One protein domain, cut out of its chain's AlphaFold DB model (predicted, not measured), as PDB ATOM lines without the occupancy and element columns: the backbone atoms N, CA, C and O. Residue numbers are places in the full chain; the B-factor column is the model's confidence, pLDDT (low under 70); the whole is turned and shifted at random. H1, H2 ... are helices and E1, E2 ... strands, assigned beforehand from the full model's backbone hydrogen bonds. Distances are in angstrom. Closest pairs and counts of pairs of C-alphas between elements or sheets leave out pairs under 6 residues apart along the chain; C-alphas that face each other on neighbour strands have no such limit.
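Overview. This is residues 3 to 112 of the 379 residues of an uncharacterized protein of Planctomycetes bacterium (UniProt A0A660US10). A cluster of two helical hairpins, H1 with H2 and H3 with H4, has the small strand pair E1 and E2 at its side, and H5 followed by H6 reaches away from H4 to make the long axis. H5 packs on one end of H4, while H6 is loosely placed beyond H5, at the far end from H2. The printed part has 110 residues, with six named helices and two named strands in the order E1, H1, H2, E2, H3, H4, H5, H6; the sheet, E1 - E2, is antiparallel, and the class is mostly helix. It is only just compact, close to loose, with a radius of gyration of the C-alphas of 15.5 A, and elongated, spanning 47 by 28 by 27 A.

Along the chain. E1, residues 3 to 5, begins at C-alpha 3 (326.665, 168.705, 297.585) and is 6.5 A long; E2, residues 36 to 39, is 9.7 A. H1 is residues 8 to 17, 14.4 A, and H2 is residues 23 to 31, 12.1 A. H3, residues 41 to 55, is 21.0 A long. H4, residues 61 to 73, is 18.4 A long and begins at C-alpha 61 (333.833, 149.126, 294.806). H5 is residues 78 to 87, 14.3 A. H6, residues 95 to 111, is the longest helix, 24.0 A, and ends at C-alpha 111 (302.737, 161.405, 283.324).

Arrangement. E1 and E2 are antiparallel neighbours at 145 degrees, with N 4 and O 37 at 2.8 A and N 37 and O 4 at 2.9 A, both within hydrogen-bond range. The closest C-alphas of E1 and H4 are those of Val 4 and Ile 70, 7.0 A apart. H4 is the hub, touching three helices. It forms a helical hairpin with H3, at a shallow tilt of 30 degrees, opposite ways, closest at the C-alphas of Arg 48 and Leu 67, 6.2 A. With residues 62 to 66 alone H4 touches H1, about perpendicular at 78 degrees, closest at the C-alphas of Leu 14 and Ile 63, 7.1 A. H1 and H2 form the other helical hairpin, at a shallow tilt of 29 degrees, opposite ways, closest at the C-alphas of Gln 11 and Ile 29, 6.2 A. With residues 69 to 73 alone H4 touches H5, at a steep tilt of 46 degrees, opposite ways, closest at the C-alphas of Asn 72 and Arg 81, 5.5 A. The helix packing is part aligned, part crossed. H5 and H6 are close but not clearly touching, closest at the C-alphas of Val 83 and Leu 102, 7.5 A; H4 and H6 are apart. In each of the six helices every O i to N i+4 pair is within hydrogen-bond range.

Size, cuts and confidence. The two C-alphas farthest apart are those of Arg 23 and Thr 111, 46.9 A. The printed part has no cut. The link from H5 to H6 is short, with 7 residues; the other links are tight. The mean pLDDT of the printed part is 79.9, with residues 33 to 36, 38 and 56 to 59 under 70.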
ATOM      1  N   ARG A   3     326.514 169.405 296.309       73.56
ATOM      2  CA  ARG A   3     326.665 168.705 297.585       73.56
ATOM      3  C   ARG A   3     327.077 167.263 297.310       73.56
ATOM      4  O   ARG A   3     326.361 166.538 296.624       73.56
ATOM      5  N   VAL A   4     328.226 166.861 297.837       71.50
ATOM      6  CA  VAL A   4     328.752 165.496 297.775       71.50
ATOM      7  C   VAL A   4     328.813 164.957 299.197       71.50
ATOM      8  O   VAL A   4     329.517 165.495 300.053       71.50
ATOM      9  N   GLU A   5     328.061 163.896 299.464       73.75
ATOM     10  CA  GLU A   5     328.064 163.236 300.768       73.75
ATOM     11  C   GLU A   5     329.119 162.126 300.772       73.75
ATOM     12  O   GLU A   5     329.057 161.184 299.985       73.75
ATOM     13  N   LEU A   6     330.127 162.257 301.627       74.00
ATOM     14  CA  LEU A   6     331.229 161.316 301.783       74.00
ATOM     15  C   LEU A   6     331.314 160.912 303.242       74.00
ATOM     16  O   LEU A   6     331.785 161.691 304.060       74.00
ATOM     17  N   THR A   7     330.960 159.680 303.583       77.81
ATOM     18  CA  THR A   7     331.126 159.215 304.968       77.81
ATOM     19  C   THR A   7     332.591 159.364 305.428       77.81
ATOM     20  O   THR A   7     333.507 159.275 304.604       77.81
ATOM     21  N   PRO A   8     332.881 159.487 306.737       79.56
ATOM     22  CA  PRO A   8     334.264 159.572 307.230       79.56
ATOM     23  C   PRO A   8     335.166 158.416 306.762       79.56
ATOM     24  O   PRO A   8     336.384 158.551 306.637       79.56
ATOM     25  N   LYS A   9     334.569 157.251 306.479       80.75
ATOM     26  CA  LYS A   9     335.267 156.100 305.900       80.75
ATOM     27  C   LYS A   9     335.631 156.333 304.433       80.75
ATOM     28  O   LYS A   9     336.738 155.993 304.031       80.75
ATOM     29  N   GLU A  10     334.726 156.907 303.652       80.12
ATOM     30  CA  GLU A  10     334.940 157.244 302.243       80.12
ATOM     31  C   GLU A  10     335.959 158.368 302.070       80.12
ATOM     32  O   GLU A  10     336.841 158.243 301.227       80.12
ATOM     33  N   GLN A  11     335.924 159.394 302.925       83.06
ATOM     34  CA  GLN A  11     336.939 160.453 302.963       83.06
ATOM     35  C   GLN A  11     338.346 159.864 303.146       83.06
ATOM     36  O   GLN A  11     339.243 160.110 302.341       83.06
ATOM     37  N   LYS A  12     338.529 159.000 304.157       84.38
ATOM     38  CA  LYS A  12     339.806 158.306 304.396       84.38
ATOM     39  C   LYS A  12     340.230 157.429 303.221       84.38
ATOM     40  O   LYS A  12     341.422 157.289 302.969       84.38
ATOM     41  N   MET A  13     339.277 156.810 302.524       82.50
ATOM     42  CA  MET A  13     339.576 155.991 301.350       82.50
ATOM     43  C   MET A  13     340.028 156.850 300.168       82.50
ATOM     44  O   MET A  13     341.049 156.526 299.572       82.50
ATOM     45  N   LEU A  14     339.343 157.955 299.870       82.50
ATOM     46  CA  LEU A  14     339.752 158.878 298.808       82.50
ATOM     47  C   LEU A  14     341.161 159.418 299.051       82.50
ATOM     48  O   LEU A  14     342.013 159.297 298.181       82.50
ATOM     49  N   LEU A  15     341.443 159.912 300.259       85.00
ATOM     50  CA  LEU A  15     342.762 160.454 300.607       85.00
ATOM     51  C   LEU A  15     343.878 159.396 300.566       85.00
ATOM     52  O   LEU A  15     345.040 159.730 300.361       85.00
ATOM     53  N   LYS A  16     343.542 158.116 300.774       84.88
ATOM     54  CA  LYS A  16     344.509 157.013 300.734       84.88
ATOM     55  C   LYS A  16     344.809 156.537 299.312       84.88
ATOM     56  O   LYS A  16     345.939 156.130 299.046       84.88
ATOM     57  N   TYR A  17     343.797 156.499 298.450       82.50
ATOM     58  CA  TYR A  17     343.864 155.806 297.160       82.50
ATOM     59  C   TYR A  17     343.866 156.737 295.947       82.50
ATOM     60  O   TYR A  17     344.189 156.272 294.865       82.50
ATOM     61  N   CYS A  18     343.541 158.020 296.109       82.19
ATOM     62  CA  CYS A  18     343.607 159.005 295.035       82.19
ATOM     63  C   CYS A  18     344.758 159.980 295.297       82.19
ATOM     64  O   CYS A  18     344.562 161.028 295.913       82.19
ATOM     65  N   GLN A  19     345.970 159.619 294.866       82.69
ATOM     66  CA  GLN A  19     347.180 160.401 295.143       82.69
ATOM     67  C   GLN A  19     347.299 161.637 294.249       82.69
ATOM     68  O   GLN A  19     348.001 162.582 294.600       82.69
ATOM     69  N   SER A  20     346.586 161.659 293.123       83.62
ATOM     70  CA  SER A  20     346.551 162.800 292.205       83.62
ATOM     71  C   SER A  20     345.753 164.013 292.713       83.62
ATOM     72  O   SER A  20     345.713 165.028 292.021       83.62
ATOM     73  N   ILE A  21     345.085 163.918 293.871       85.31
ATOM     74  CA  ILE A  21     344.285 165.011 294.442       85.31
ATOM     75  C   ILE A  21     345.213 166.138 294.924       85.31
ATOM     76  O   ILE A  21     346.090 165.915 295.757       85.31
ATOM     77  N   ASP A  22     344.995 167.365 294.442       86.12
ATOM     78  CA  ASP A  22     345.746 168.531 294.908       86.12
ATOM     79  C   ASP A  22     345.507 168.876 296.388       86.12
ATOM     80  O   ASP A  22     344.560 168.437 297.043       86.12
ATOM     81  N   ARG A  23     346.378 169.734 296.925       84.62
ATOM     82  CA  ARG A  23     346.345 170.139 298.332       84.62
ATOM     83  C   ARG A  23     345.033 170.825 298.746       84.62
ATOM     84  O   ARG A  23     344.613 170.665 299.886       84.62
ATOM     85  N   ASN A  24     344.391 171.577 297.855       83.56
ATOM     86  CA  ASN A  24     343.183 172.340 298.178       83.56
ATOM     87  C   ASN A  24     341.987 171.396 298.370       83.56
ATOM     88  O   ASN A  24     341.299 171.446 299.389       83.56
ATOM     89  N   ILE A  25     341.789 170.470 297.431       84.00
ATOM     90  CA  ILE A  25     340.753 169.438 297.522       84.00
ATOM     91  C   ILE A  25     341.082 168.469 298.667       84.00
ATOM     92  O   ILE A  25     340.176 168.081 299.401       84.00
ATOM     93  N   TYR A  26     342.357 168.127 298.878       86.62
ATOM     94  CA  TYR A  26     342.808 167.273 299.984       86.62
ATOM     95  C   TYR A  26     342.447 167.855 301.358       86.62
ATOM     96  O   TYR A  26     341.945 167.138 302.224       86.62
ATOM     97  N   GLU A  27     342.681 169.151 301.582       85.56
ATOM     98  CA  GLU A  27     342.351 169.803 302.854       85.56
ATOM     99  C   GLU A  27     340.825 169.857 303.063       85.56
ATOM    100  O   GLU A  27     340.339 169.541 304.151       85.56
ATOM    101  N   ARG A  28     340.038 170.134 302.014       83.06
ATOM    102  CA  ARG A  28     338.561 170.103 302.079       83.06
ATOM    103  C   ARG A  28     338.021 168.701 302.379       83.06
ATOM    104  O   ARG A  28     337.241 168.542 303.312       83.06
ATOM    105  N   ILE A  29     338.511 167.707 301.630       82.94
ATOM    106  CA  ILE A  29     338.752 166.310 302.025       82.94
ATOM    107  C   ILE A  29     338.685 166.010 303.528       82.94
ATOM    108  O   ILE A  29     337.717 165.500 304.098       82.94
ATOM    109  N   MET A  30     339.820 166.333 304.138       83.31
ATOM    110  CA  MET A  30     340.241 165.953 305.473       83.31
ATOM    111  C   MET A  30     339.465 166.661 306.583       83.31
ATOM    112  O   MET A  30     339.266 166.071 307.643       83.31
ATOM    113  N   TYR A  31     339.035 167.904 306.351       83.00
ATOM    114  CA  TYR A  31     338.411 168.746 307.373       83.00
ATOM    115  C   TYR A  31     336.886 168.883 307.236       83.00
ATOM    116  O   TYR A  31     336.281 169.634 307.999       83.00
ATOM    117  N   ALA A  32     336.241 168.179 306.298       76.75
ATOM    118  CA  ALA A  32     334.791 168.263 306.131       76.75
ATOM    119  C   ALA A  32     334.020 167.626 307.311       76.75
ATOM    120  O   ALA A  32     334.176 166.424 307.564       76.75
ATOM    121  N   PRO A  33     333.163 168.395 308.013       66.81
ATOM    122  CA  PRO A  33     332.409 167.908 309.163       66.81
ATOM    123  C   PRO A  33     331.313 166.916 308.742       66.81
ATOM    124  O   PRO A  33     330.628 167.105 307.740       66.81
ATOM    125  N   GLU A  34     331.171 165.835 309.516       59.72
ATOM    126  CA  GLU A  34     330.080 164.840 309.436       59.72
ATOM    127  C   GLU A  34     329.805 164.235 308.052       59.72
ATOM    128  O   GLU A  34     328.709 163.775 307.749       59.72
ATOM    129  N   GLY A  35     330.826 164.175 307.204       58.47
ATOM    130  CA  GLY A  35     330.739 163.450 305.950       58.47
ATOM    131  C   GLY A  35     329.850 164.084 304.882       58.47
ATOM    132  O   GLY A  35     329.371 163.395 303.985       58.47
ATOM    133  N   THR A  36     329.654 165.400 304.926       61.84
ATOM    134  CA  THR A  36     329.030 166.144 303.826       61.84
ATOM    135  C   THR A  36     329.933 167.291 303.393       61.84
ATOM    136  O   THR A  36     330.484 168.021 304.213       61.84
ATOM    137  N   MET A  37     330.139 167.427 302.084       71.81
ATOM    138  CA  MET A  37     330.998 168.454 301.505       71.81
ATOM    139  C   MET A  37     330.256 169.188 300.399       71.81
ATOM    140  O   MET A  37     329.723 168.578 299.475       71.81
ATOM    141  N   ASN A  38     330.246 170.516 300.468       67.56
ATOM    142  CA  ASN A  38     329.796 171.346 299.358       67.56
ATOM    143  C   ASN A  38     331.011 171.704 298.509       67.56
ATOM    144  O   ASN A  38     331.886 172.442 298.956       67.56
ATOM    145  N   LEU A  39     331.064 171.170 297.295       72.19
ATOM    146  CA  LEU A  39     332.123 171.456 296.337       72.19
ATOM    147  C   LEU A  39     331.605 172.384 295.238       72.19
ATOM    148  O   LEU A  39     330.414 172.408 294.905       72.19
ATOM    149  N   LEU A  40     332.496 173.180 294.648       77.62
ATOM    150  CA  LEU A  40     332.174 173.853 293.393       77.62
ATOM    151  C   LEU A  40     332.049 172.806 292.272       77.62
ATOM    152  O   LEU A  40     332.523 171.676 292.399       77.62
ATOM    153  N   ILE A  41     331.372 173.163 291.178       75.75
ATOM    154  CA  ILE A  41     331.228 172.260 290.021       75.75
ATOM    155  C   ILE A  41     332.614 171.910 289.460       75.75
ATOM    156  O   ILE A  41     332.883 170.745 289.186       75.75
ATOM    157  N   GLU A  42     333.495 172.905 289.366       78.38
ATOM    158  CA  GLU A  42     334.886 172.764 288.919       78.38
ATOM    159  C   GLU A  42     335.671 171.800 289.821       78.38
ATOM    160  O   GLU A  42     336.309 170.868 289.331       78.38
ATOM    161  N   ASP A  43     335.522 171.934 291.141       82.44
ATOM    162  CA  ASP A  43     336.148 171.043 292.124       82.44
ATOM    163  C   ASP A  43     335.646 169.594 291.994       82.44
ATOM    164  O   ASP A  43     336.418 168.641 292.101       82.44
ATOM    165  N   CYS A  44     334.349 169.402 291.726       80.94
ATOM    166  CA  CYS A  44     333.778 168.076 291.481       80.94
ATOM    167  C   CYS A  44     334.306 167.458 290.181       80.94
ATOM    168  O   CYS A  44     334.575 166.258 290.142       80.94
ATOM    169  N   GLN A  45     334.441 168.251 289.113       82.00
ATOM    170  CA  GLN A  45     334.994 167.795 287.835       82.00
ATOM    171  C   GLN A  45     336.458 167.378 287.987       82.00
ATOM    172  O   GLN A  45     336.851 166.323 287.488       82.00
ATOM    173  N   TYR A  46     337.232 168.171 288.724       85.00
ATOM    174  CA  TYR A  46     338.616 167.867 289.058       85.00
ATOM    175  C   TYR A  46     338.732 166.575 289.881       85.00
ATOM    176  O   TYR A  46     339.477 165.663 289.513       85.00
ATOM    177  N   LEU A  47     337.931 166.443 290.943       84.25
ATOM    178  CA  LEU A  47     337.900 165.243 291.781       84.25
ATOM    179  C   LEU A  47     337.474 163.998 290.985       84.25
ATOM    180  O   LEU A  47     338.073 162.936 291.150       84.25
ATOM    181  N   ARG A  48     336.493 164.122 290.077       85.38
ATOM    182  CA  ARG A  48     336.095 163.045 289.153       85.38
ATOM    183  C   ARG A  48     337.281 162.579 288.310       85.38
ATOM    184  O   ARG A  48     337.510 161.376 288.225       85.38
ATOM    185  N   GLY A  49     338.032 163.515 287.724       83.12
ATOM    186  CA  GLY A  49     339.218 163.211 286.920       83.12
ATOM    187  C   GLY A  49     340.294 162.478 287.723       83.12
ATOM    188  O   GLY A  49     340.809 161.463 287.267       83.12
ATOM    189  N   CYS A  50     340.559 162.924 288.954       84.81
ATOM    190  CA  CYS A  50     341.505 162.263 289.857       84.81
ATOM    191  C   CYS A  50     341.094 160.819 290.174       84.81
ATOM    192  O   CYS A  50     341.904 159.903 290.082       84.81
ATOM    193  N   ILE A  51     339.820 160.594 290.508       84.50
ATOM    194  CA  ILE A  51     339.323 159.248 290.815       84.50
ATOM    195  C   ILE A  51     339.375 158.341 289.573       84.50
ATOM    196  O   ILE A  51     339.716 157.167 289.694       84.50
ATOM    197  N   GLN A  52     339.062 158.869 288.385       82.19
ATOM    198  CA  GLN A  52     339.110 158.113 287.127       82.19
ATOM    199  C   GLN A  52     340.523 157.639 286.780       82.19
ATOM    200  O   GLN A  52     340.683 156.469 286.443       82.19
ATOM    201  N   LEU A  53     341.528 158.511 286.912       81.88
ATOM    202  CA  LEU A  53     342.934 158.171 286.659       81.88
ATOM    203  C   LEU A  53     343.416 157.023 287.556       81.88
ATOM    204  O   LEU A  53     344.104 156.113 287.112       81.88
ATOM    205  N   GLU A  54     343.008 157.025 288.821       79.12
ATOM    206  CA  GLU A  54     343.464 156.042 289.814       79.12
ATOM    207  C   GLU A  54     342.712 154.704 289.691       79.12
ATOM    208  O   GLU A  54     343.230 153.629 290.015       79.12
ATOM    209  N   MET A  55     341.488 154.744 289.155       70.75
ATOM    210  CA  MET A  55     340.692 153.555 288.858       70.75
ATOM    211  C   MET A  55     341.245 152.705 287.706       70.75
ATOM    212  O   MET A  55     340.889 151.528 287.625       70.75
ATOM    213  N   GLU A  56     342.141 153.236 286.866       64.00
ATOM    214  CA  GLU A  56     342.877 152.443 285.866       64.00
ATOM    215  C   GLU A  56     343.822 151.416 286.519       64.00
ATOM    216  O   GLU A  56     344.195 150.420 285.897       64.00
ATOM    217  N   HIS A  57     344.170 151.615 287.796       64.44
ATOM    218  CA  HIS A  57     345.138 150.796 288.524       64.44
ATOM    219  C   HIS A  57     344.549 150.068 289.743       64.44
ATOM    220  O   HIS A  57     345.122 149.075 290.197       64.44
ATOM    221  N   ILE A  58     343.408 150.524 290.283       63.22
ATOM    222  CA  ILE A  58     342.808 149.986 291.513       63.22
ATOM    223  C   ILE A  58     341.272 149.931 291.401       63.22
ATOM    224  O   ILE A  58     340.589 150.950 291.348       63.22
ATOM    225  N   THR A  59     340.691 148.727 291.462       65.56
ATOM    226  CA  THR A  59     339.228 148.540 291.502       65.56
ATOM    227  C   THR A  59     338.739 148.384 292.943       65.56
ATOM    228  O   THR A  59     338.711 147.283 293.491       65.56
ATOM    229  N   ILE A  60     338.342 149.488 293.579       76.38
ATOM    230  CA  ILE A  60     337.704 149.464 294.905       76.38
ATOM    231  C   ILE A  60     336.217 149.824 294.747       76.38
ATOM    232  O   ILE A  60     335.920 150.982 294.446       76.38
ATOM    233  N   PRO A  61     335.270 148.903 295.026       73.62
ATOM    234  CA  PRO A  61     333.833 149.126 294.806       73.62
ATOM    235  C   PRO A  61     333.270 150.399 295.454       73.62
ATOM    236  O   PRO A  61     332.393 151.060 294.907       73.62
ATOM    237  N   LYS A  62     333.809 150.799 296.613       75.19
ATOM    238  CA  LYS A  62     333.406 152.043 297.289       75.19
ATOM    239  C   LYS A  62     333.888 153.304 296.575       75.19
ATOM    240  O   LYS A  62     333.157 154.283 296.543       75.19
ATOM    241  N   ILE A  63     335.081 153.280 295.982       77.12
ATOM    242  CA  ILE A  63     335.596 154.401 295.182       77.12
ATOM    243  C   ILE A  63     334.821 154.495 293.865       77.12
ATOM    244  O   ILE A  63     334.453 155.593 293.462       77.12
ATOM    245  N   GLN A  64     334.462 153.355 293.265       75.50
ATOM    246  CA  GLN A  64     333.566 153.313 292.105       75.50
ATOM    247  C   GLN A  64     332.190 153.913 292.415       75.50
ATOM    248  O   GLN A  64     331.661 154.681 291.617       75.50
ATOM    249  N   ASN A  65     331.626 153.616 293.589       78.19
ATOM    250  CA  ASN A  65     330.368 154.215 294.033       78.19
ATOM    251  C   ASN A  65     330.492 155.744 294.196       78.19
ATOM    252  O   ASN A  65     329.650 156.485 293.692       78.19
ATOM    253  N   ILE A  66     331.569 156.233 294.825       78.12
ATOM    254  CA  ILE A  66     331.840 157.677 294.937       78.12
ATOM    255  C   ILE A  66     331.958 158.320 293.548       78.12
ATOM    256  O   ILE A  66     331.335 159.354 293.299       78.12
ATOM    257  N   LEU A  67     332.701 157.695 292.628       80.94
ATOM    258  CA  LEU A  67     332.822 158.170 291.251       80.94
ATOM    259  C   LEU A  67     331.455 158.231 290.560       80.94
ATOM    260  O   LEU A  67     331.166 159.217 289.885       80.94
ATOM    261  N   GLY A  68     330.615 157.210 290.742       77.69
ATOM    262  CA  GLY A  68     329.251 157.165 290.219       77.69
ATOM    263  C   GLY A  68     328.389 158.308 290.754       77.69
ATOM    264  O   GLY A  68     327.786 159.032 289.967       77.69
ATOM    265  N   ARG A  69     328.402 158.552 292.071       81.19
ATOM    266  CA  ARG A  69     327.658 159.659 292.701       81.19
ATOM    267  C   ARG A  69     328.111 161.025 292.188       81.19
ATOM    268  O   ARG A  69     327.276 161.842 291.805       81.19
ATOM    269  N   ILE A  70     329.423 161.259 292.111       80.38
ATOM    270  CA  ILE A  70     329.977 162.506 291.562       80.38
ATOM    271  C   ILE A  70     329.602 162.649 290.081       80.38
ATOM    272  O   ILE A  70     329.164 163.716 289.657       80.38
ATOM    273  N   SER A  71     329.716 161.577 289.294       80.00
ATOM    274  CA  SER A  71     329.399 161.592 287.861       80.00
ATOM    275  C   SER A  71     327.918 161.851 287.594       80.00
ATOM    276  O   SER A  71     327.601 162.632 286.703       80.00
ATOM    277  N   ASN A  72     327.020 161.276 288.394       79.88
ATOM    278  CA  ASN A  72     325.580 161.496 288.279       79.88
ATOM    279  C   ASN A  72     325.187 162.931 288.653       79.88
ATOM    280  O   ASN A  72     324.418 163.561 287.927       79.88
ATOM    281  N   LYS A  73     325.765 163.496 289.722       78.38
ATOM    282  CA  LYS A  73     325.536 164.906 290.091       78.38
ATOM    283  C   LYS A  73     326.107 165.881 289.054       78.38
ATOM    284  O   LYS A  73     325.531 166.942 288.825       78.38
ATOM    285  N   LEU A  74     327.204 165.506 288.392       76.75
ATOM    286  CA  LEU A  74     327.796 166.246 287.272       76.75
ATOM    287  C   LEU A  74     327.123 165.973 285.918       76.75
ATOM    288  O   LEU A  74     327.487 166.620 284.934       76.75
ATOM    289  N   SER A  75     326.177 165.032 285.841       74.94
ATOM    290  CA  SER A  75     325.490 164.704 284.593       74.94
ATOM    291  C   SER A  75     324.775 165.936 284.055       74.94
ATOM    292  O   SER A  75     324.025 166.597 284.776       74.94
ATOM    293  N   THR A  76     324.976 166.232 282.773       71.75
ATOM    294  CA  THR A  76     324.206 167.250 282.048       71.75
ATOM    295  C   THR A  76     322.811 166.752 281.678       71.75
ATOM    296  O   THR A  76     321.935 167.566 281.406       71.75
ATOM    297  N   ASN A  77     322.579 165.433 281.711       72.69
ATOM    298  CA  ASN A  77     321.263 164.851 281.494       72.69
ATOM    299  C   ASN A  77     320.426 164.955 282.788       72.69
ATOM    300  O   ASN A  77     320.773 164.303 283.784       72.69
ATOM    301  N   PRO A  78     319.327 165.735 282.787       71.69
ATOM    302  CA  PRO A  78     318.494 165.942 283.968       71.69
ATOM    303  C   PRO A  78     317.782 164.662 284.420       71.69
ATOM    304  O   PRO A  78     317.584 164.477 285.616       71.69
ATOM    305  N   VAL A  79     317.463 163.745 283.497       75.94
ATOM    306  CA  VAL A  79     316.840 162.455 283.826       75.94
ATOM    307  C   VAL A  79     317.809 161.610 284.644       75.94
ATOM    308  O   VAL A  79     317.458 161.160 285.729       75.94
ATOM    309  N   THR A  80     319.057 161.475 284.188       76.31
ATOM    310  CA  THR A  80     320.104 160.739 284.918       76.31
ATOM    311  C   THR A  80     320.331 161.309 286.314       76.31
ATOM    312  O   THR A  80     320.513 160.549 287.261       76.31
ATOM    313  N   ARG A  81     320.286 162.639 286.456       79.25
ATOM    314  CA  ARG A  81     320.410 163.289 287.762       79.25
ATOM    315  C   ARG A  81     319.217 162.969 288.664       79.25
ATOM    316  O   ARG A  81     319.435 162.516 289.777       79.25
ATOM    317  N   SER A  82     317.991 163.120 288.160       78.69
ATOM    318  CA  SER A  82     316.769 162.843 288.932       78.69
ATOM    319  C   SER A  82     316.662 161.382 289.377       78.69
ATOM    320  O   SER A  82     316.308 161.118 290.515       78.69
ATOM    321  N   VAL A  83     317.048 160.433 288.516       83.00
ATOM    322  CA  VAL A  83     317.095 159.005 288.862       83.00
ATOM    323  C   VAL A  83     318.135 158.750 289.949       83.00
ATOM    324  O   VAL A  83     317.886 157.996 290.882       83.00
ATOM    325  N   ALA A  84     319.307 159.378 289.853       79.81
ATOM    326  CA  ALA A  84     320.342 159.218 290.865       79.81
ATOM    327  C   ALA A  84     319.949 159.829 292.216       79.81
ATOM    328  O   ALA A  84     320.278 159.239 293.238       79.81
ATOM    329  N   GLU A  85     319.269 160.978 292.215       82.69
ATOM    330  CA  GLU A  85     318.725 161.622 293.418       82.69
ATOM    331  C   GLU A  85     317.626 160.772 294.062       82.69
ATOM    332  O   GLU A  85     317.634 160.611 295.276       82.69
ATOM    333  N   GLU A  86     316.740 160.172 293.263       85.00
ATOM    334  CA  GLU A  86     315.681 159.289 293.762       85.00
ATOM    335  C   GLU A  86     316.251 158.051 294.470       85.00
ATOM    336  O   GLU A  86     315.795 157.675 295.543       85.00
ATOM    337  N   ILE A  87     317.289 157.430 293.906       85.38
ATOM    338  CA  ILE A  87     317.925 156.240 294.494       85.38
ATOM    339  C   ILE A  87     318.792 156.613 295.719       85.38
ATOM    340  O   ILE A  87     319.089 155.760 296.559       85.38
ATOM    341  N   GLU A  88     319.245 157.866 295.835       79.69
ATOM    342  CA  GLU A  88     320.194 158.292 296.869       79.69
ATOM    343  C   GLU A  88     319.581 158.165 298.276       79.69
ATOM    344  O   GLU A  88     318.601 158.815 298.622       79.69
ATOM    345  N   GLY A  89     320.183 157.315 299.116       71.19
ATOM    346  CA  GLY A  89     319.735 157.094 300.496       71.19
ATOM    347  C   GLY A  89     318.620 156.054 300.661       71.19
ATOM    348  O   GLY A  89     318.249 155.761 301.798       71.19
ATOM    349  N   GLN A  90     318.134 155.459 299.569       79.06
ATOM    350  CA  GLN A  90     317.177 154.352 299.613       79.06
ATOM    351  C   GLN A  90     317.901 152.995 299.653       79.06
ATOM    352  O   GLN A  90     318.956 152.810 299.042       79.06
ATOM    353  N   ASN A  91     317.338 152.035 300.394       81.62
ATOM    354  CA  ASN A  91     317.827 150.658 300.452       81.62
ATOM    355  C   ASN A  91     316.841 149.755 299.713       81.62
ATOM    356  O   ASN A  91     315.674 149.712 300.088       81.62
ATOM    357  N   PHE A  92     317.330 149.015 298.723       85.56
ATOM    358  CA  PHE A  92     316.530 148.076 297.937       85.56
ATOM    359  C   PHE A  92     316.930 146.645 298.282       85.56
ATOM    360  O   PHE A  92     318.124 146.337 298.383       85.56
ATOM    361  N   GLU A  93     315.947 145.768 298.466       82.12
ATOM    362  CA  GLU A  93     316.190 144.379 298.882       82.12
ATOM    363  C   GLU A  93     316.702 143.506 297.726       82.12
ATOM    364  O   GLU A  93     317.343 142.474 297.942       82.12
ATOM    365  N   SER A  94     316.446 143.920 296.482       87.56
ATOM    366  CA  SER A  94     316.885 143.225 295.271       87.56
ATOM    367  C   SER A  94     316.974 144.163 294.061       87.56
ATOM    368  O   SER A  94     316.506 145.300 294.090       87.56
ATOM    369  N   MET A  95     317.552 143.668 292.962       80.00
ATOM    370  CA  MET A  95     317.522 144.379 291.678       80.00
ATOM    371  C   MET A  95     316.100 144.523 291.121       80.00
ATOM    372  O   MET A  95     315.816 145.515 290.456       80.00
ATOM    373  N   ASP A  96     315.211 143.565 291.392       85.62
ATOM    374  CA  ASP A  96     313.815 143.631 290.945       85.62
ATOM    375  C   ASP A  96     313.041 144.711 291.708       85.62
ATOM    376  O   ASP A  96     312.270 145.455 291.110       85.62
ATOM    377  N   ASP A  97     313.309 144.846 293.006       86.50
ATOM    378  CA  ASP A  97     312.765 145.906 293.858       86.50
ATOM    379  C   ASP A  97     313.197 147.299 293.366       86.50
ATOM    380  O   ASP A  97     312.360 148.162 293.100       86.50
ATOM    381  N   LEU A  98     314.494 147.474 293.082       85.00
ATOM    382  CA  LEU A  98     315.018 148.692 292.455       85.00
ATOM    383  C   LEU A  98     314.364 148.974 291.091       85.00
ATOM    384  O   LEU A  98     313.988 150.110 290.808       85.00
ATOM    385  N   ASN A  99     314.227 147.960 290.233       82.81
ATOM    386  CA  ASN A  99     313.626 148.130 288.909       82.81
ATOM    387  C   ASN A  99     312.151 148.540 288.998       82.81
ATOM    388  O   ASN A  99     311.735 149.439 288.270       82.81
ATOM    389  N   ASN A 100     311.374 147.917 289.886       88.44
ATOM    390  CA  ASN A 100     309.967 148.255 290.098       88.44
ATOM    391  C   ASN A 100     309.812 149.681 290.638       88.44
ATOM    392  O   ASN A 100     308.977 150.437 290.136       88.44
ATOM    393  N   HIS A 101     310.656 150.073 291.597       88.81
ATOM    394  CA  HIS A 101     310.697 151.441 292.118       88.81
ATOM    395  C   HIS A 101     310.989 152.457 291.012       88.81
ATOM    396  O   HIS A 101     310.240 153.414 290.816       88.81
ATOM    397  N   LEU A 102     312.037 152.211 290.220       87.19
ATOM    398  CA  LEU A 102     312.421 153.095 289.121       87.19
ATOM    399  C   LEU A 102     311.369 153.174 288.019       87.19
ATOM    400  O   LEU A 102     311.156 154.252 287.470       87.19
ATOM    401  N   GLN A 103     310.690 152.072 287.704       86.44
ATOM    402  CA  GLN A 103     309.569 152.093 286.765       86.44
ATOM    403  C   GLN A 103     308.429 152.975 287.276       86.44
ATOM    404  O   GLN A 103     307.927 153.801 286.514       86.44
ATOM    405  N   GLY A 104     308.060 152.850 288.557       87.50
ATOM    406  CA  GLY A 104     307.052 153.700 289.191       87.50
ATOM    407  C   GLY A 104     307.434 155.179 289.146       87.50
ATOM    408  O   GLY A 104     306.670 155.996 288.635       87.50
ATOM    409  N   PHE A 105     308.658 155.505 289.569       88.56
ATOM    410  CA  PHE A 105     309.196 156.866 289.533       88.56
ATOM    411  C   PHE A 105     309.211 157.459 288.116       88.56
ATOM    412  O   PHE A 105     308.774 158.589 287.894       88.56
ATOM    413  N   MET A 106     309.684 156.694 287.126       87.12
ATOM    414  CA  MET A 106     309.697 157.138 285.731       87.12
ATOM    415  C   MET A 106     308.283 157.347 285.189       87.12
ATOM    416  O   MET A 106     308.058 158.311 284.459       87.12
ATOM    417  N   MET A 107     307.336 156.471 285.530       89.81
ATOM    418  CA  MET A 107     305.945 156.596 285.100       89.81
ATOM    419  C   MET A 107     305.285 157.838 285.702       89.81
ATOM    420  O   MET A 107     304.686 158.621 284.965       89.81
ATOM    421  N   GLU A 108     305.439 158.069 287.006       89.06
ATOM    422  CA  GLU A 108     304.918 159.263 287.677       89.06
ATOM    423  C   GLU A 108     305.503 160.537 287.057       89.06
ATOM    424  O   GLU A 108     304.767 161.429 286.642       89.06
ATOM    425  N   ARG A 109     306.826 160.585 286.871       88.44
ATOM    426  CA  ARG A 109     307.496 161.725 286.238       88.44
ATOM    427  C   ARG A 109     307.026 161.966 284.799       88.44
ATOM    428  O   ARG A 109     306.831 163.114 284.408       88.44
ATOM    429  N   ASN A 110     306.879 160.915 283.994       90.69
ATOM    430  CA  ASN A 110     306.512 161.044 282.581       90.69
ATOM    431  C   ASN A 110     305.033 161.398 282.370       90.69
ATOM    432  O   ASN A 110     304.690 161.956 281.326       90.69
ATOM    433  N   THR A 111     304.177 161.101 283.350       93.12
ATOM    434  CA  THR A 111     302.737 161.405 283.324       93.12
ATOM    435  C   THR A 111     302.394 162.724 284.021       93.12
ATOM    436  O   THR A 111     301.362 163.324 283.714       93.12
ATOM    437  N   ALA A 112     303.259 163.225 284.908       92.44
ATOM    438  CA  ALA A 112     303.055 164.483 285.615       92.44
ATOM    439  C   ALA A 112     303.188 165.718 284.692       92.44
ATOM    440  O   ALA A 112     304.087 165.769 283.848       92.44
TER     441      ALA A 112